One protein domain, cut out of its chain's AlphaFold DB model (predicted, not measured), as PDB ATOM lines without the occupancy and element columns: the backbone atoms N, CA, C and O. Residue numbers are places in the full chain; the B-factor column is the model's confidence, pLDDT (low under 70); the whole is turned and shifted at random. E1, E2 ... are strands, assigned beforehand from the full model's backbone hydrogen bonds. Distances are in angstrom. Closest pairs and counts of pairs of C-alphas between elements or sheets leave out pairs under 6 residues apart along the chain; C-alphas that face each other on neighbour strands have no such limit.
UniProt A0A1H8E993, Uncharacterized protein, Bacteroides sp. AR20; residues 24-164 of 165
ATOM      1  N   VAL A  24     104.653  86.796 238.074       83.00
ATOM      2  CA  VAL A  24     105.927  86.359 237.495       83.00
ATOM      3  C   VAL A  24     106.399  87.386 236.474       83.00
ATOM      4  O   VAL A  24     105.868  87.485 235.367       83.00
ATOM      5  N   TYR A  25     107.447  88.125 236.833       87.62
ATOM      6  CA  TYR A  25     108.109  89.050 235.921       87.62
ATOM      7  C   TYR A  25     109.129  88.324 235.040       87.62
ATOM      8  O   TYR A  25     110.103  87.755 235.533       87.62
ATOM      9  N   ARG A  26     108.932  88.369 233.722       88.25
ATOM     10  CA  ARG A  26     109.869  87.869 232.713       88.25
ATOM     11  C   ARG A  26     110.547  89.044 232.022       88.25
ATOM     12  O   ARG A  26     110.007  89.643 231.092       88.25
ATOM     13  N   LYS A  27     111.753  89.348 232.493       91.62
ATOM     14  CA  LYS A  27     112.642  90.328 231.869       91.62
ATOM     15  C   LYS A  27     113.139  89.819 230.513       91.62
ATOM     16  O   LYS A  27     113.338  88.615 230.350       91.62
ATOM     17  N   ALA A  28     113.386  90.722 229.571       92.12
ATOM     18  CA  ALA A  28     114.044  90.371 228.322       92.12
ATOM     19  C   ALA A  28     115.478  89.883 228.589       92.12
ATOM     20  O   ALA A  28     116.206  90.464 229.398       92.12
ATOM     21  N   ALA A  29     115.898  88.829 227.885       92.00
ATOM     22  CA  ALA A  29     117.235  88.257 228.047       92.00
ATOM     23  C   ALA A  29     118.361  89.179 227.548       92.00
ATOM     24  O   ALA A  29     119.488  89.096 228.027       92.00
ATOM     25  N   HIS A  30     118.046  90.074 226.608       96.25
ATOM     26  CA  HIS A  30     118.970  91.041 226.013       96.25
ATOM     27  C   HIS A  30     118.280  92.388 225.798       96.25
ATOM     28  O   HIS A  30     117.059  92.504 225.911       96.25
ATOM     29  N   ASP A  31     119.064  93.408 225.447       96.00
ATOM     30  CA  ASP A  31     118.538  94.720 225.072       96.00
ATOM     31  C   ASP A  31     117.605  94.624 223.852       96.00
ATOM     32  O   ASP A  31     117.932  94.031 222.825       96.00
ATOM     33  N   LEU A  32     116.434  95.250 223.968       96.31
ATOM     34  CA  LEU A  32     115.406  95.290 222.931       96.31
ATOM     35  C   LEU A  32     115.610  96.441 221.931       96.31
ATOM     36  O   LEU A  32     115.010  96.448 220.853       96.31
ATOM     37  N   THR A  33     116.457  97.417 222.265       96.62
ATOM     38  CA  THR A  33     116.722  98.617 221.456       96.62
ATOM     39  C   THR A  33     117.089  98.322 219.996       96.62
ATOM     40  O   THR A  33     116.561  99.021 219.119       96.62
ATOM     41  N   PRO A  34     117.892  97.285 219.667       97.12
ATOM     42  CA  PRO A  34     118.222  96.958 218.281       97.12
ATOM     43  C   PRO A  34     116.995  96.768 217.380       97.12
ATOM     44  O   PRO A  34     117.026  97.189 216.222       97.12
ATOM     45  N   PHE A  35     115.902  96.215 217.913       97.44
ATOM     46  CA  PHE A  35     114.675  95.933 217.163       97.44
ATOM     47  C   PHE A  35     113.763  97.153 217.009       97.44
ATOM     48  O   PHE A  35     113.007  97.229 216.046       97.44
ATOM     49  N   THR A  36     113.834  98.116 217.930       96.62
ATOM     50  CA  THR A  36     112.955  99.299 217.929       96.62
ATOM     51  C   THR A  36     113.202 100.227 216.741       96.62
ATOM     52  O   THR A  36     114.291 100.232 216.169       96.62
ATOM     53  N   GLY A  37     112.206 101.040 216.391       97.50
ATOM     54  CA  GLY A  37     112.239 101.943 215.241       97.50
ATOM     55  C   GLY A  37     111.510 101.369 214.029       97.50
ATOM     56  O   GLY A  37     110.885 100.308 214.102       97.50
ATOM     57  N   THR A  38     111.557 102.101 212.918       98.44
ATOM     58  CA  THR A  38     110.847 101.738 211.688       98.44
ATOM     59  C   THR A  38     111.728 100.896 210.777       98.44
ATOM     60  O   THR A  38     112.870 101.244 210.485       98.44
ATOM     61  N   TRP A  39     111.173  99.793 210.297       98.62
ATOM     62  CA  TRP A  39     111.780  98.873 209.351       98.62
ATOM     63  C   TRP A  39     110.947  98.836 208.081       98.62
ATOM     64  O   TRP A  39     109.729  98.691 208.144       98.62
ATOM     65  N   VAL A  40     111.607  98.959 206.934       98.62
ATOM     66  CA  VAL A  40     110.947  99.058 205.633       98.62
ATOM     67  C   VAL A  40     111.385  97.923 204.728       98.62
ATOM     68  O   VAL A  40     112.582  97.676 204.568       98.62
ATOM     69  N   GLY A  41     110.419  97.246 204.123       98.19
ATOM     70  CA  GLY A  41     110.648  96.203 203.127       98.19
ATOM     71  C   GLY A  41     109.608  96.288 202.030       98.19
ATOM     72  O   GLY A  41     108.518  96.812 202.240       98.19
ATOM     73  N   THR A  42     109.943  95.773 200.855       97.38
ATOM     74  CA  THR A  42     109.034  95.766 199.710       97.38
ATOM     75  C   THR A  42     108.902  94.348 199.189       97.38
ATOM     76  O   THR A  42     109.899  93.648 198.995       97.38
ATOM     77  N   LYS A  43     107.664  93.926 198.951       96.12
ATOM     78  CA  LYS A  43     107.327  92.638 198.352       96.12
ATOM     79  C   LYS A  43     106.088  92.813 197.483       96.12
ATOM     80  O   LYS A  43     105.159  93.499 197.889       96.12
ATOM     81  N   ASP A  44     106.097  92.234 196.286       92.00
ATOM     82  CA  ASP A  44     104.943  92.209 195.375       92.00
ATOM     83  C   ASP A  44     104.308  93.602 195.140       92.00
ATOM     84  O   ASP A  44     103.092  93.775 195.161       92.00
ATOM     85  N   ASN A  45     105.156  94.619 194.923       93.56
ATOM     86  CA  ASN A  45     104.789  96.038 194.743       93.56
ATOM     87  C   ASN A  45     104.081  96.703 195.940       93.56
ATOM     88  O   ASN A  45     103.508  97.790 195.804       93.56
ATOM     89  N   ILE A  46     104.140  96.080 197.116       97.94
ATOM     90  CA  ILE A  46     103.705  96.656 198.384       97.94
ATOM     91  C   ILE A  46     104.941  96.934 199.232       97.94
ATOM     92  O   ILE A  46     105.760  96.050 199.483       97.94
ATOM     93  N   THR A  47     105.079  98.179 199.668       98.31
ATOM     94  CA  THR A  47     106.041  98.587 200.685       98.31
ATOM     95  C   THR A  47     105.377  98.510 202.049       98.31
ATOM     96  O   THR A  47     104.269  99.004 202.244       98.31
ATOM     97  N   TYR A  48     106.070  97.888 202.990       98.31
ATOM     98  CA  TYR A  48     105.646  97.701 204.362       98.31
ATOM     99  C   TYR A  48     106.529  98.566 205.249       98.31
ATOM    100  O   TYR A  48     107.747  98.391 205.240       98.31
ATOM    101  N   GLU A  49     105.936  99.473 206.019       98.38
ATOM    102  CA  GLU A  49     106.643 100.228 207.057       98.38
ATOM    103  C   GLU A  49     106.204  99.700 208.422       98.38
ATOM    104  O   GLU A  49     105.053  99.862 208.820       98.38
ATOM    105  N   ILE A  50     107.114  99.037 209.130       97.88
ATOM    106  CA  ILE A  50     106.843  98.336 210.386       97.88
ATOM    107  C   ILE A  50     107.600  99.045 211.500       97.88
ATOM    108  O   ILE A  50     108.826  98.996 211.555       97.88
ATOM    109  N   THR A  51     106.883  99.711 212.400       97.69
ATOM    110  CA  THR A  51     107.486 100.433 213.525       97.69
ATOM    111  C   THR A  51     107.354  99.635 214.807       97.69
ATOM    112  O   THR A  51     106.245  99.439 215.304       97.69
ATOM    113  N   PHE A  52     108.491  99.228 215.367       96.50
ATOM    114  CA  PHE A  52     108.576  98.495 216.624       96.50
ATOM    115  C   PHE A  52     108.896  99.410 217.810       96.50
ATOM    116  O   PHE A  52     109.734 100.312 217.717       96.50
ATOM    117  N   LYS A  53     108.286  99.121 218.961       95.69
ATOM    118  CA  LYS A  53     108.592  99.715 220.267       95.69
ATOM    119  C   LYS A  53     108.816  98.613 221.297       95.69
ATOM    120  O   LYS A  53     108.272  97.519 221.178       95.69
ATOM    121  N   LYS A  54     109.611  98.917 222.321       94.62
ATOM    122  CA  LYS A  54     109.668  98.098 223.535       94.62
ATOM    123  C   LYS A  54     108.401  98.316 224.359       94.62
ATOM    124  O   LYS A  54     107.875  99.429 224.385       94.62
ATOM    125  N   GLY A  55     107.965  97.294 225.073       91.75
ATOM    126  CA  GLY A  55     106.940  97.436 226.094       91.75
ATOM    127  C   GLY A  55     106.792  96.193 226.935       91.75
ATOM    128  O   GLY A  55     107.661  95.323 226.955       91.75
ATOM    129  N   ILE A  56     105.680  96.168 227.652       90.38
ATOM    130  CA  ILE A  56     105.361  95.150 228.635       90.38
ATOM    131  C   ILE A  56     104.004  94.568 228.271       90.38
ATOM    132  O   ILE A  56     103.067  95.309 227.971       90.38
ATOM    133  N   ARG A  57     103.912  93.241 228.297       87.94
ATOM    134  CA  ARG A  57     102.655  92.516 228.178       87.94
ATOM    135  C   ARG A  57     102.291  91.893 229.508       87.94
ATOM    136  O   ARG A  57     103.087  91.154 230.084       87.94
ATOM    137  N   GLU A  58     101.070  92.157 229.933       89.31
ATOM    138  CA  GLU A  58     100.441  91.489 231.061       89.31
ATOM    139  C   GLU A  58      99.536  90.384 230.516       89.31
ATOM    140  O   GLU A  58      98.740  90.613 229.603       89.31
ATOM    141  N   VAL A  59      99.716  89.162 231.010       86.69
ATOM    142  CA  VAL A  59      98.912  88.006 230.612       86.69
ATOM    143  C   VAL A  59      98.666  87.112 231.815       86.69
ATOM    144  O   VAL A  59      99.594  86.778 232.543       86.69
ATOM    145  N   GLU A  60      97.420  86.708 232.008       87.31
ATOM    146  CA  GLU A  60      97.045  85.727 233.020       87.31
ATOM    147  C   GLU A  60      97.038  84.331 232.387       87.31
ATOM    148  O   GLU A  60      96.373  84.099 231.374       87.31
ATOM    149  N   LEU A  61      97.815  83.406 232.949       82.12
ATOM    150  CA  LEU A  61      97.871  82.008 232.518       82.12
ATOM    151  C   LEU A  61      97.793  81.113 233.751       82.12
ATOM    152  O   LEU A  61      98.676  81.175 234.603       82.12
ATOM    153  N   ASN A  62      96.775  80.250 233.819       85.75
ATOM    154  CA  ASN A  62      96.535  79.346 234.953       85.75
ATOM    155  C   ASN A  62      96.497  80.086 236.307       85.75
ATOM    156  O   ASN A  62      97.208  79.701 237.232       85.75
ATOM    157  N   ASP A  63      95.727  81.178 236.386       85.19
ATOM    158  CA  ASP A  63      95.581  82.042 237.573       85.19
ATOM    159  C   ASP A  63      96.892  82.705 238.056       85.19
ATOM    160  O   ASP A  63      96.984  83.225 239.173       85.19
ATOM    161  N   ILE A  64      97.931  82.694 237.213       83.88
ATOM    162  CA  ILE A  64      99.214  83.359 237.443       83.88
ATOM    163  C   ILE A  64      99.309  84.554 236.502       83.88
ATOM    164  O   ILE A  64      99.229  84.414 235.278       83.88
ATOM    165  N   ASN A  65      99.548  85.732 237.074       87.75
ATOM    166  CA  ASN A  65      99.783  86.950 236.313       87.75
ATOM    167  C   ASN A  65     101.245  87.003 235.862       87.75
ATOM    168  O   ASN A  65     102.169  87.030 236.675       87.75
ATOM    169  N   TYR A  66     101.468  87.041 234.558       87.62
ATOM    170  CA  TYR A  66     102.780  87.220 233.957       87.62
ATOM    171  C   TYR A  66     102.927  88.636 233.425       87.62
ATOM    172  O   TYR A  66     102.057  89.146 232.726       87.62
ATOM    173  N   THR A  67     104.089  89.223 233.682       91.19
ATOM    174  CA  THR A  67     104.506  90.502 233.111       91.19
ATOM    175  C   THR A  67     105.745  90.246 232.266       91.19
ATOM    176  O   THR A  67     106.762  89.803 232.792       91.19
ATOM    177  N   ILE A  68     105.668  90.466 230.955       90.62
ATOM    178  CA  ILE A  68     106.699  90.062 229.991       90.62
ATOM    179  C   ILE A  68     107.219  91.295 229.253       90.62
ATOM    180  O   ILE A  68     106.444  91.989 228.597       90.62
ATOM    181  N   GLU A  69     108.525  91.551 229.314       93.38
ATOM    182  CA  GLU A  69     109.167  92.548 228.448       93.38
ATOM    183  C   GLU A  69     109.293  92.008 227.020       93.38
ATOM    184  O   GLU A  69     109.853  90.934 226.788       93.38
ATOM    185  N   LEU A  70     108.797  92.765 226.045       94.00
ATOM    186  CA  LEU A  70     108.812  92.366 224.642       94.00
ATOM    187  C   LEU A  70     108.928  93.560 223.694       94.00
ATOM    188  O   LEU A  70     108.879  94.728 224.093       94.00
ATOM    189  N   VAL A  71     109.080  93.256 222.408       95.56
ATOM    190  CA  VAL A  71     108.989  94.229 221.320       95.56
ATOM    191  C   VAL A  71     107.668  94.019 220.602       95.56
ATOM    192  O   VAL A  71     107.330  92.887 220.277       95.56
ATOM    193  N   PHE A  72     106.938  95.092 220.320       95.44
ATOM    194  CA  PHE A  72     105.673  95.036 219.593       95.44
ATOM    195  C   PHE A  72     105.590  96.130 218.532       95.44
ATOM    196  O   PHE A  72     106.260  97.162 218.621       95.44
ATOM    197  N   THR A  73     104.767  95.927 217.508       95.44
ATOM    198  CA  THR A  73     104.501  96.961 216.505       95.44
ATOM    199  C   THR A  73     103.581  98.026 217.064       95.44
ATOM    200  O   THR A  73     102.442  97.720 217.402       95.44
ATOM    201  N   SER A  74     104.024  99.281 217.076       95.50
ATOM    202  CA  SER A  74     103.142 100.425 217.331       95.50
ATOM    203  C   SER A  74     102.450 100.930 216.066       95.50
ATOM    204  O   SER A  74     101.422 101.594 216.150       95.50
ATOM    205  N   SER A  75     103.027 100.661 214.892       96.38
ATOM    206  CA  SER A  75     102.411 100.984 213.605       96.38
ATOM    207  C   SER A  75     102.880 100.021 212.519       96.38
ATOM    208  O   SER A  75     104.053  99.637 212.500       96.38
ATOM    209  N   VAL A  76     101.967  99.648 211.626       97.12
ATOM    210  CA  VAL A  76     102.262  98.938 210.380       97.12
ATOM    211  C   VAL A  76     101.527  99.644 209.248       97.12
ATOM    212  O   VAL A  76     100.317  99.842 209.330       97.12
ATOM    213  N   LYS A  77     102.242 100.021 208.190       98.06
ATOM    214  CA  LYS A  77     101.663 100.634 206.988       98.06
ATOM    215  C   LYS A  77     101.923  99.766 205.776       98.06
ATOM    216  O   LYS A  77     103.027  99.258 205.605       98.06
ATOM    217  N   TRP A  78     100.917  99.659 204.918       98.12
ATOM    218  CA  TRP A  78     100.999  99.016 203.616       98.12
ATOM    219  C   TRP A  78     100.825 100.089 202.552       98.12
ATOM    220  O   TRP A  78      99.783 100.746 202.493       98.12
ATOM    221  N   LEU A  79     101.834 100.261 201.705       98.31
ATOM    222  CA  LEU A  79     101.837 101.244 200.634       98.31
ATOM    223  C   LEU A  79     101.959 100.535 199.291       98.31
ATOM    224  O   LEU A  79     102.976  99.906 199.011       98.31
ATOM    225  N   LYS A  80     100.951 100.663 198.430       97.56
ATOM    226  CA  LYS A  80     101.002 100.147 197.060       97.56
ATOM    227  C   LYS A  80     101.375 101.287 196.129       97.56
ATOM    228  O   LYS A  80     100.650 102.274 196.053       97.56
ATOM    229  N   ASN A  81     102.509 101.168 195.440       93.50
ATOM    230  CA  ASN A  81     103.049 102.236 194.586       93.50
ATOM    231  C   ASN A  81     103.165 103.594 195.319       93.50
ATOM    232  O   ASN A  81     102.854 104.639 194.757       93.50
ATOM    233  N   GLY A  82     103.553 103.570 196.600       92.38
ATOM    234  CA  GLY A  82     103.676 104.767 197.443       92.38
ATOM    235  C   GLY A  82     102.356 105.317 198.003       92.38
ATOM    236  O   GLY A  82     102.387 106.228 198.822       92.38
ATOM    237  N   ILE A  83     101.206 104.756 197.621       97.00
ATOM    238  CA  ILE A  83      99.894 105.151 198.148       97.00
ATOM    239  C   ILE A  83      99.562 104.267 199.348       97.00
ATOM    240  O   ILE A  83      99.574 103.041 199.234       97.00
ATOM    241  N   LEU A  84      99.246 104.881 200.491       98.12
ATOM    242  CA  LEU A  84      98.794 104.171 201.686       98.12
ATOM    243  C   LEU A  84      97.473 103.445 201.397       98.12
ATOM    244  O   LEU A  84      96.462 104.083 201.113       98.12
ATOM    245  N   ILE A  85      97.484 102.114 201.475       97.62
ATOM    246  CA  ILE A  85      96.294 101.271 201.268       97.62
ATOM    247  C   ILE A  85      95.762 100.672 202.569       97.62
ATOM    248  O   ILE A  85      94.610 100.249 202.627       97.62
ATOM    249  N   ARG A  86      96.600 100.615 203.606       96.69
ATOM    250  CA  ARG A  86      96.216 100.187 204.947       96.69
ATOM    251  C   ARG A  86      97.190 100.758 205.962       96.69
ATOM    252  O   ARG A  86      98.391 100.828 205.702       96.69
ATOM    253  N   GLU A  87      96.673 101.086 207.131       96.56
ATOM    254  CA  GLU A  87      97.460 101.404 208.310       96.56
ATOM    255  C   GLU A  87      96.863 100.689 209.518       96.56
ATOM    256  O   GLU A  87      95.648 100.593 209.663       96.56
ATOM    257  N   PHE A  88      97.741 100.196 210.377       95.38
ATOM    258  CA  PHE A  88      97.422  99.754 211.718       95.38
ATOM    259  C   PHE A  88      98.241 100.589 212.693       95.38
ATOM    260  O   PHE A  88      99.446 100.758 212.494       95.38
ATOM    261  N   THR A  89      97.614 101.085 213.755       94.00
ATOM    262  CA  THR A  89      98.297 101.789 214.845       94.00
ATOM    263  C   THR A  89      97.791 101.292 216.190       94.00
ATOM    264  O   THR A  89      96.620 100.962 216.354       94.00
ATOM    265  N   THR A  90      98.691 101.211 217.165       89.19
ATOM    266  CA  THR A  90      98.365 100.799 218.530       89.19
ATOM    267  C   THR A  90      99.349 101.413 219.513       89.19
ATOM    268  O   THR A  90     100.506 101.690 219.180       89.19
ATOM    269  N   ASN A  91      98.900 101.561 220.754       72.81
ATOM    270  CA  ASN A  91      99.735 101.980 221.875       72.81
ATOM    271  C   ASN A  91     100.021 100.833 222.868       72.81
ATOM    272  O   ASN A  91     100.574 101.117 223.924       72.81
ATOM    273  N   ALA A  92      99.731  99.572 222.489       69.69
ATOM    274  CA  ALA A  92      99.682  98.345 223.318       69.69
ATOM    275  C   ALA A  92      98.339  98.151 224.067       69.69
ATOM    276  O   ALA A  92      97.666  99.146 224.339       69.69
ATOM    277  N   PRO A  93      97.901  96.902 224.379       58.25
ATOM    278  CA  PRO A  93      98.560  95.595 224.176       58.25
ATOM    279  C   PRO A  93      98.146  94.831 222.903       58.25
ATOM    280  O   PRO A  93      98.664  93.752 222.636       58.25
ATOM    281  N   LYS A  94      97.225  95.361 222.094       78.00
ATOM    282  CA  LYS A  94      96.792  94.719 220.843       78.00
ATOM    283  C   LYS A  94      97.701  95.152 219.696       78.00
ATOM    284  O   LYS A  94      97.415  96.161 219.060       78.00
ATOM    285  N   ALA A  95      98.825  94.474 219.488       90.38
ATOM    286  CA  ALA A  95      99.746  94.738 218.381       90.38
ATOM    287  C   ALA A  95      99.648  93.666 217.293       90.38
ATOM    288  O   ALA A  95      99.330  92.521 217.592       90.38
ATOM    289  N   ILE A  96      99.944  94.039 216.041       93.69
ATOM    290  CA  ILE A  96      99.934  93.088 214.922       93.69
ATOM    291  C   ILE A  96     101.113  92.122 214.981       93.69
ATOM    292  O   ILE A  96     100.941  90.947 214.674       93.69
ATOM    293  N   LEU A  97     102.301  92.606 215.347       94.94
ATOM    294  CA  LEU A  97     103.442  91.754 215.655       94.94
ATOM    295  C   LEU A  97     103.920  92.024 217.072       94.94
ATOM    296  O   LEU A  97     104.033  93.179 217.490       94.94
ATOM    297  N   GLU A  98     104.303  90.961 217.757       94.50
ATOM    298  CA  GLU A  98     105.019  91.023 219.023       94.50
ATOM    299  C   GLU A  98     106.028  89.884 219.107       94.50
ATOM    300  O   GLU A  98     105.813  88.818 218.537       94.50
ATOM    301  N   GLY A  99     107.138  90.091 219.806       94.75
ATOM    302  CA  GLY A  99     108.117  89.035 219.991       94.75
ATOM    303  C   GLY A  99     109.094  89.285 221.124       94.75
ATOM    304  O   GLY A  99     109.363  90.423 221.519       94.75
ATOM    305  N   THR A 100     109.639  88.186 221.632       94.56
ATOM    306  CA  THR A 100     110.649  88.169 222.691       94.56
ATOM    307  C   THR A 100     112.025  87.884 222.104       94.56
ATOM    308  O   THR A 100     112.178  87.061 221.193       94.56
ATOM    309  N   VAL A 101     113.044  88.561 222.633       96.62
ATOM    310  CA  VAL A 101     114.437  88.326 222.237       96.62
ATOM    311  C   VAL A 101     114.899  86.937 222.679       96.62
ATOM    312  O   VAL A 101     114.505  86.453 223.734       96.62
ATOM    313  N   SER A 102     115.704  86.280 221.846       96.56
ATOM    314  CA  SER A 102     116.261  84.956 222.120       96.56
ATOM    315  C   SER A 102     117.313  85.018 223.218       96.56
ATOM    316  O   SER A 102     118.263  85.788 223.105       96.56
ATOM    317  N   ASP A 103     117.237  84.108 224.188       94.31
ATOM    318  CA  ASP A 103     118.255  83.956 225.236       94.31
ATOM    319  C   ASP A 103     119.664  83.737 224.666       94.31
ATOM    320  O   ASP A 103     120.649  84.247 225.192       94.31
ATOM    321  N   SER A 104     119.762  83.022 223.542       95.88
ATOM    322  CA  SER A 104     121.032  82.693 222.887       95.88
ATOM    323  C   SER A 104     121.574  83.780 221.953       95.88
ATOM    324  O   SER A 104     122.733  83.708 221.544       95.88
ATOM    325  N   ASN A 105     120.753  84.761 221.554       97.19
ATOM    326  CA  ASN A 105     121.123  85.713 220.509       97.19
ATOM    327  C   ASN A 105     120.367  87.049 220.623       97.19
ATOM    328  O   ASN A 105     119.199  87.152 220.248       97.19
ATOM    329  N   ALA A 106     121.096  88.099 221.009       97.44
ATOM    330  CA  ALA A 106     120.593  89.466 221.165       97.44
ATOM    331  C   ALA A 106     120.029  90.110 219.881       97.44
ATOM    332  O   ALA A 106     119.355  91.133 219.950       97.44
ATOM    333  N   LEU A 107     120.301  89.542 218.702       98.31
ATOM    334  CA  LEU A 107     119.857  90.051 217.398       98.31
ATOM    335  C   LEU A 107     118.719  89.221 216.781       98.31
ATOM    336  O   LEU A 107     118.404  89.378 215.597       98.31
ATOM    337  N   LEU A 108     118.107  88.330 217.562       98.38
ATOM    338  CA  LEU A 108     117.022  87.455 217.133       98.38
ATOM    339  C   LEU A 108     115.806  87.596 218.057       98.38
ATOM    340  O   LEU A 108     115.901  87.304 219.244       98.38
ATOM    341  N   LEU A 109     114.647  87.939 217.496       97.50
ATOM    342  CA  LEU A 109     113.354  87.628 218.110       97.50
ATOM    343  C   LEU A 109     112.973  86.216 217.662       97.50
ATOM    344  O   LEU A 109     112.628  86.021 216.495       97.50
ATOM    345  N   ALA A 110     113.116  85.231 218.551       91.81
ATOM    346  CA  ALA A 110     112.961  83.812 218.202       91.81
ATOM    347  C   ALA A 110     111.499  83.380 218.044       91.81
ATOM    348  O   ALA A 110     111.226  82.435 217.313       91.81
ATOM    349  N   SER A 111     110.585  84.079 218.718       89.06
ATOM    350  CA  SER A 111     109.149  83.853 218.636       89.06
ATOM    351  C   SER A 111     108.471  85.190 218.396       89.06
ATOM    352  O   SER A 111     108.325  85.989 219.321       89.06
ATOM    353  N   VAL A 112     108.111  85.445 217.144       95.38
ATOM    354  CA  VAL A 112     107.281  86.575 216.734       95.38
ATOM    355  C   VAL A 112     105.880  86.048 216.479       95.38
ATOM    356  O   VAL A 112     105.689  85.253 215.563       95.38
ATOM    357  N   ALA A 113     104.908  86.489 217.269       93.44
ATOM    358  CA  ALA A 113     103.501  86.250 217.000       93.44
ATOM    359  C   ALA A 113     102.986  87.306 216.017       93.44
ATOM    360  O   ALA A 113     103.307  88.490 216.142       93.44
ATOM    361  N   TYR A 114     102.178  86.873 215.054       94.19
ATOM    362  CA  TYR A 114     101.383  87.726 214.180       94.19
ATOM    363  C   TYR A 114      99.908  87.525 214.505       94.19
ATOM    364  O   TYR A 114      99.413  86.397 214.470       94.19
ATOM    365  N   TYR A 115      99.201  88.611 214.800       91.56
ATOM    366  CA  TYR A 115      97.764  88.574 215.023       91.56
ATOM    367  C   TYR A 115      97.090  89.840 214.509       91.56
ATOM    368  O   TYR A 115      97.325  90.943 214.990       91.56
ATOM    369  N   ASP A 116      96.211  89.670 213.533       92.19
ATOM    370  CA  ASP A 116      95.414  90.743 212.958       92.19
ATOM    371  C   ASP A 116      93.953  90.519 213.338       92.19
ATOM    372  O   ASP A 116      93.259  89.711 212.716       92.19
ATOM    373  N   GLU A 117      93.502  91.195 214.395       88.81
ATOM    374  CA  GLU A 117      92.165  91.008 214.969       88.81
ATOM    375  C   GLU A 117      91.054  91.347 213.966       88.81
ATOM    376  O   GLU A 117      90.091  90.592 213.842       88.81
ATOM    377  N   GLU A 118      91.216  92.429 213.197       89.56
ATOM    378  CA  GLU A 118      90.231  92.884 212.204       89.56
ATOM    379  C   GLU A 118      89.969  91.817 211.141       89.56
ATOM    380  O   GLU A 118      88.835  91.602 210.707       89.56
ATOM    381  N   LYS A 119      91.036  91.135 210.717       90.06
ATOM    382  CA  LYS A 119      90.966  90.097 209.688       90.06
ATOM    383  C   LYS A 119      90.860  88.692 210.266       90.06
ATOM    384  O   LYS A 119      90.602  87.753 209.515       90.06
ATOM    385  N   GLY A 120      91.040  88.512 211.570       89.19
ATOM    386  CA  GLY A 120      91.167  87.200 212.201       89.19
ATOM    387  C   GLY A 120      92.305  86.370 211.599       89.19
ATOM    388  O   GLY A 120      92.142  85.159 211.429       89.19
ATOM    389  N   TYR A 121      93.403  87.021 211.200       92.50
ATOM    390  CA  TYR A 121      94.598  86.345 210.693       92.50
ATOM    391  C   TYR A 121      95.573  86.098 211.831       92.50
ATOM    392  O   TYR A 121      95.693  86.909 212.749       92.50
ATOM    393  N   ASN A 122      96.288  84.983 211.756       91.94
ATOM    394  CA  ASN A 122      97.301  84.634 212.730       91.94
ATOM    395  C   ASN A 122      98.500  83.972 212.060       91.94
ATOM    396  O   ASN A 122      98.411  83.353 210.995       91.94
ATOM    397  N   GLY A 123      99.643  84.137 212.702       93.50
ATOM    398  CA  GLY A 123     100.909  83.623 212.229       93.50
ATOM    399  C   GLY A 123     101.933  83.585 213.342       93.50
ATOM    400  O   GLY A 123     101.747  84.167 214.411       93.50
ATOM    401  N   GLU A 124     103.034  82.921 213.061       94.81
ATOM    402  CA  GLU A 124     104.200  82.898 213.925       94.81
ATOM    403  C   GLU A 124     105.473  82.883 213.091       94.81
ATOM    404  O   GLU A 124     105.476  82.488 211.925       94.81
ATOM    405  N   GLY A 125     106.582  83.304 213.678       96.38
ATOM    406  CA  GLY A 125     107.872  83.209 213.023       96.38
ATOM    407  C   GLY A 125     108.968  83.891 213.811       96.38
ATOM    408  O   GLY A 125     108.989  83.834 215.038       96.38
ATOM    409  N   TYR A 126     109.903  84.523 213.108       97.88
ATOM    410  CA  TYR A 126     111.063  85.148 213.730       97.88
ATOM    411  C   TYR A 126     111.486  86.422 213.005       97.88
ATOM    412  O   TYR A 126     111.248  86.614 211.810       97.88
ATOM    413  N   PHE A 127     112.201  87.274 213.734       98.44
ATOM    414  CA  PHE A 127     112.835  88.470 213.195       98.44
ATOM    415  C   PHE A 127     114.323  88.448 213.526       98.44
ATOM    416  O   PHE A 127     114.701  88.390 214.696       98.44
ATOM    417  N   ARG A 128     115.185  88.511 212.510       98.50
ATOM    418  CA  ARG A 128     116.640  88.433 212.687       98.50
ATOM    419  C   ARG A 128     117.338  89.642 212.088       98.50
ATOM    420  O   ARG A 128     117.257  89.855 210.880       98.50
ATOM    421  N   ILE A 129     118.074  90.378 212.912       98.69
ATOM    422  CA  ILE A 129     118.961  91.455 212.465       98.69
ATOM    423  C   ILE A 129     120.253  90.836 211.922       98.69
ATOM    424  O   ILE A 129     120.792  89.871 212.470       98.69
ATOM    425  N   ASN A 130     120.745  91.378 210.814       98.06
ATOM    426  CA  ASN A 130     122.014  90.987 210.222       98.06
ATOM    427  C   ASN A 130     123.170  91.525 211.088       98.06
ATOM    428  O   ASN A 130     123.313  92.733 211.263       98.06
ATOM    429  N   ALA A 131     124.010  90.629 211.609       96.75
ATOM    430  CA  ALA A 131     125.115  90.991 212.498       96.75
ATOM    431  C   ALA A 131     126.210  91.825 211.805       96.75
ATOM    432  O   ALA A 131     126.877  92.622 212.455       96.75
ATOM    433  N   GLN A 132     126.381  91.674 210.490       97.56
ATOM    434  CA  GLN A 132     127.325  92.454 209.688       97.56
ATOM    435  C   GLN A 132     126.753  93.817 209.267       97.56
ATOM    436  O   GLN A 132     127.503  94.710 208.879       97.56
ATOM    437  N   ASN A 133     125.430  93.994 209.324       97.38
ATOM    438  CA  ASN A 133     124.769  95.255 209.012       97.38
ATOM    439  C   ASN A 133     123.482  95.406 209.826       97.38
ATOM    440  O   ASN A 133     122.412  94.967 209.403       97.38
ATOM    441  N   LEU A 134     123.574  96.115 210.954       96.06
ATOM    442  CA  LEU A 134     122.463  96.312 211.895       96.06
ATOM    443  C   LEU A 134     121.268  97.082 211.310       96.06
ATOM    444  O   LEU A 134     120.216  97.164 211.940       96.06
ATOM    445  N   ARG A 135     121.404  97.645 210.102       97.38
ATOM    446  CA  ARG A 135     120.295  98.258 209.362       97.38
ATOM    447  C   ARG A 135     119.559  97.277 208.464       97.38
ATOM    448  O   ARG A 135     118.621  97.695 207.800       97.38
ATOM    449  N   LYS A 136     119.961  96.010 208.395       98.44
ATOM    450  CA  LYS A 136     119.299  94.975 207.600       98.44
ATOM    451  C   LYS A 136     118.756  93.890 208.515       98.44
ATOM    452  O   LYS A 136     119.424  93.473 209.455       98.44
ATOM    453  N   ALA A 137     117.557  93.412 208.220       98.56
ATOM    454  CA  ALA A 137     116.931  92.317 208.941       98.56
ATOM    455  C   ALA A 137     116.121  91.427 207.998       98.56
ATOM    456  O   ALA A 137     115.845  91.794 206.856       98.56
ATOM    457  N   LYS A 138     115.743  90.249 208.490       98.38
ATOM    458  CA  LYS A 138     114.784  89.354 207.845       98.38
ATOM    459  C   LYS A 138     113.633  89.096 208.801       98.38
ATOM    460  O   LYS A 138     113.872  88.692 209.939       98.38
ATOM    461  N   LEU A 139     112.418  89.318 208.321       98.25
ATOM    462  CA  LEU A 139     111.193  88.859 208.956       98.25
ATOM    463  C   LEU A 139     110.735  87.606 208.220       98.25
ATOM    464  O   LEU A 139     110.543  87.633 207.003       98.25
ATOM    465  N   TYR A 140     110.574  86.525 208.970       97.69
ATOM    466  CA  TYR A 140     109.955  85.302 208.497       97.69
ATOM    467  C   TYR A 140     108.681  85.054 209.294       97.69
ATOM    468  O   TYR A 140     108.703  85.164 210.518       97.69
ATOM    469  N   LEU A 141     107.595  84.729 208.603       96.06
ATOM    470  CA  LEU A 141     106.289  84.433 209.178       96.06
ATOM    471  C   LEU A 141     105.675  83.239 208.455       96.06
ATOM    472  O   LEU A 141     105.679  83.179 207.230       96.06
ATOM    473  N   ASN A 142     105.069  82.337 209.206       93.25
ATOM    474  CA  ASN A 142     104.179  81.302 208.713       93.25
ATOM    475  C   ASN A 142     102.781  81.565 209.240       93.25
ATOM    476  O   ASN A 142     102.607  81.967 210.388       93.25
ATOM    477  N   SER A 143     101.779  81.315 208.406       88.38
ATOM    478  CA  SER A 143     100.401  81.345 208.866       88.38
ATOM    479  C   SER A 143     100.125  80.135 209.749       88.38
ATOM    480  O   SER A 143     100.638  79.039 209.507       88.38
ATOM    481  N   ILE A 144      99.284  80.321 210.762       85.75
ATOM    482  CA  ILE A 144      98.819  79.210 211.595       85.75
ATOM    483  C   ILE A 144      97.487  78.711 211.035       85.75
ATOM    484  O   ILE A 144      96.684  79.453 210.461       85.75
ATOM    485  N   SER A 145      97.228  77.415 211.191       80.12
ATOM    486  CA  SER A 145      95.996  76.783 210.703       80.12
ATOM    487  C   SER A 145      94.839  76.869 211.709       80.12
ATOM    488  O   SER A 145      94.020  75.957 211.796       80.12
ATOM    489  N   LEU A 146      94.762  77.962 212.475       73.69
ATOM    490  CA  LEU A 146      93.775  78.164 213.539       73.69
ATOM    491  C   LEU A 146      92.893  79.388 213.249       73.69
ATOM    492  O   LEU A 146      93.345  80.363 212.660       73.69
ATOM    493  N   GLY A 147      91.633  79.361 213.689       72.62
ATOM    494  CA  GLY A 147      90.707  80.495 213.569       72.62
ATOM    495  C   GLY A 147      89.960  80.608 212.231       72.62
ATOM    496  O   GLY A 147      90.094  79.782 211.326       72.62
ATOM    497  N   LYS A 148      89.120  81.646 212.123       76.88
ATOM    498  CA  LYS A 148      88.146  81.838 211.029       76.88
ATOM    499  C   LYS A 148      88.800  81.977 209.649       76.88
ATOM    500  O   LYS A 148      88.242  81.509 208.663       76.88
ATOM    501  N   ASN A 149      89.979  82.592 209.585       85.06
ATOM    502  CA  ASN A 149      90.725  82.836 208.350       85.06
ATOM    503  C   ASN A 149      92.084  82.120 208.345       85.06
ATOM    504  O   ASN A 149      93.092  82.671 207.900       85.06
ATOM    505  N   ARG A 150      92.089  80.873 208.835       80.31
ATOM    506  CA  ARG A 150      93.258  79.987 208.890       80.31
ATOM    507  C   ARG A 150      94.102  80.023 207.612       80.31
ATOM    508  O   ARG A 150      93.569  80.018 206.500       80.31
ATOM    509  N   GLY A 151      95.421  80.012 207.780       84.69
ATOM    510  CA  GLY A 151      96.369  79.946 206.670       84.69
ATOM    511  C   GLY A 151      96.615  81.268 205.928       84.69
ATOM    512  O   GLY A 151      97.447  81.285 205.022       84.69
ATOM    513  N   LYS A 152      95.944  82.371 206.293       90.25
ATOM    514  CA  LYS A 152      96.083  83.679 205.628       90.25
ATOM    515  C   LYS A 152      96.906  84.666 206.456       90.25
ATOM    516  O   LYS A 152      96.828  84.664 207.679       90.25
ATOM    517  N   MET A 153      97.648  85.535 205.767       91.75
ATOM    518  CA  MET A 153      98.369  86.683 206.333       91.75
ATOM    519  C   MET A 153      98.415  87.825 205.314       91.75
ATOM    520  O   MET A 153      98.392  87.583 204.109       91.75
ATOM    521  N   ASP A 154      98.523  89.056 205.809       91.62
ATOM    522  CA  ASP A 154      98.761  90.253 204.985       91.62
ATOM    523  C   ASP A 154     100.249  90.625 204.884       91.62
ATOM    524  O   ASP A 154     100.650  91.410 204.019       91.62
ATOM    525  N   LEU A 155     101.063  90.108 205.805       94.12
ATOM    526  CA  LEU A 155     102.511  90.237 205.753       94.12
ATOM    527  C   LEU A 155     103.103  89.080 204.932       94.12
ATOM    528  O   LEU A 155     102.626  87.947 205.052       94.12
ATOM    529  N   PRO A 156     104.146  89.330 204.121       94.44
ATOM    530  CA  PRO A 156     104.811  88.272 203.379       94.44
ATOM    531  C   PRO A 156     105.459  87.242 204.303       94.44
ATOM    532  O   PRO A 156     106.029  87.595 205.335       94.44
ATOM    533  N   THR A 157     105.479  85.982 203.866       95.06
ATOM    534  CA  THR A 157     106.151  84.882 204.579       95.06
ATOM    535  C   THR A 157     107.635  85.142 204.810       95.06
ATOM    536  O   THR A 157     108.192  84.732 205.819       95.06
ATOM    537  N   ASN A 158     108.308  85.810 203.874       96.00
ATOM    538  CA  ASN A 158     109.713  86.172 204.006       96.00
ATOM    539  C   ASN A 158     109.936  87.554 203.400       96.00
ATOM    540  O   ASN A 158     109.632  87.782 202.224       96.00
ATOM    541  N   MET A 159     110.474  88.460 204.208       97.12
ATOM    542  CA  MET A 159     110.721  89.838 203.823       97.12
ATOM    543  C   MET A 159     112.062  90.317 204.369       97.12
ATOM    544  O   MET A 159     112.339  90.235 205.568       97.12
ATOM    545  N   GLU A 160     112.884  90.865 203.477       98.19
ATOM    546  CA  GLU A 160     114.056  91.632 203.874       98.19
ATOM    547  C   GLU A 160     113.638  93.053 204.236       98.19
ATOM    548  O   GLU A 160     112.845  93.693 203.545       98.19
ATOM    549  N   LEU A 161     114.188  93.537 205.338       98.56
ATOM    550  CA  LEU A 161     113.833  94.803 205.945       98.56
ATOM    551  C   LEU A 161     115.074  95.670 206.101       98.56
ATOM    552  O   LEU A 161     116.166  95.182 206.401       98.56
ATOM    553  N   THR A 162     114.893  96.972 205.918       98.62
ATOM    554  CA  THR A 162     115.917  97.989 206.142       98.62
ATOM    555  C   THR A 162     115.452  98.954 207.217       98.62
ATOM    556  O   THR A 162     114.356  99.500 207.120       98.62
ATOM    557  N   LYS A 163     116.276  99.181 208.237       98.25
ATOM    558  CA  LYS A 163     115.978 100.138 209.299       98.25
ATOM    559  C   LYS A 163     116.033 101.563 208.749       98.25
ATOM    560  O   LYS A 163     117.031 101.948 208.131       98.25
ATOM    561  N   VAL A 164     114.974 102.330 208.973       95.31
ATOM    562  CA  VAL A 164     114.947 103.776 208.735       95.31
ATOM    563  C   VAL A 164     115.770 104.440 209.835       95.31
ATOM    564  O   VAL A 164     115.756 103.965 210.968       95.31
TER     565      VAL A 164
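This is residues 24 to 164 of the 165 residues of an uncharacterized protein of Bacteroides sp. AR20 (UniProt A0A1H8E993). A closed barrel of eight antiparallel strands has one wall made by a long, sharply bent hairpin, E3 and E4, and two further strands, E1 and E5, pair onto E4 outside the ring. Round the ring run E2, E3, E4, E6, E7, E8, E9, E10 and back to E2. The printed part has 141 residues with ten named strands, E1 to E10 in chain order, and no named helix: the class is all strand. It is compact, with a radius of gyration of the C-alphas of 14.8 A, and spans 47 by 41 by 26 A.

The longest strand by residues is E4, residues 64 to 80, 43.8 A from first to last C-alpha; it bends by 61 degrees at residue 69. E3, residues 46 to 61, is 37.6 A long and bends by 76 degrees at residue 54. E2 holds residues 37 to 43, E5 83 to 89, and E6 97 to 102. E7, residues 105 to 116, measures 27.3 A; E8, residues 121 to 130, 27.8 A, with a bend of 53 degrees at residue 124; E9, residues 133 to 143, 28.1 A. E10, residues 158 to 163, ends with C-alpha 163 at (115.978, 100.138, 209.299). E1, residues 24 to 26, begins with C-alpha 24 at (105.927, 86.359, 237.495).

E3 and E4 form a hairpin, with N 55 and O 70 2.9 A apart. E3 lies on one side of E4; E1, E6 and E5 lie on the other side, beside residues 66 to 68, 70 to 73 and 74 to 80. E1 is parallel to E4, with N 26 and O 67 at 2.8 A. E5 is antiparallel to E4 in a hairpin, with N 76 and O 88 at 2.9 A. E4 and E6 are antiparallel, with N 73 and O 97 at 2.8 A. E6 to E10 form a meander, each strand the antiparallel neighbour of the one before; N 114 and O 123 of E7 and E8 are 2.8 A apart, and N 137 and O 161 of E9 and E10 2.9 A. E2 to E5 form another meander; N 39 and O 50 of E2 and E3 are 2.8 A apart. E10 and E2 close the ring, antiparallel, with N 40 and O 162 at 2.8 A. E1 and E5 are apart.

The two C-alphas farthest apart, those of Asp 63 and Asn 81, are 48.1 A apart. The printed part has no cut. The link from E9 to E10, residues 144 to 157, is long. The mean pLDDT of the printed part is 92.9; residues 92 to 93 are under 70.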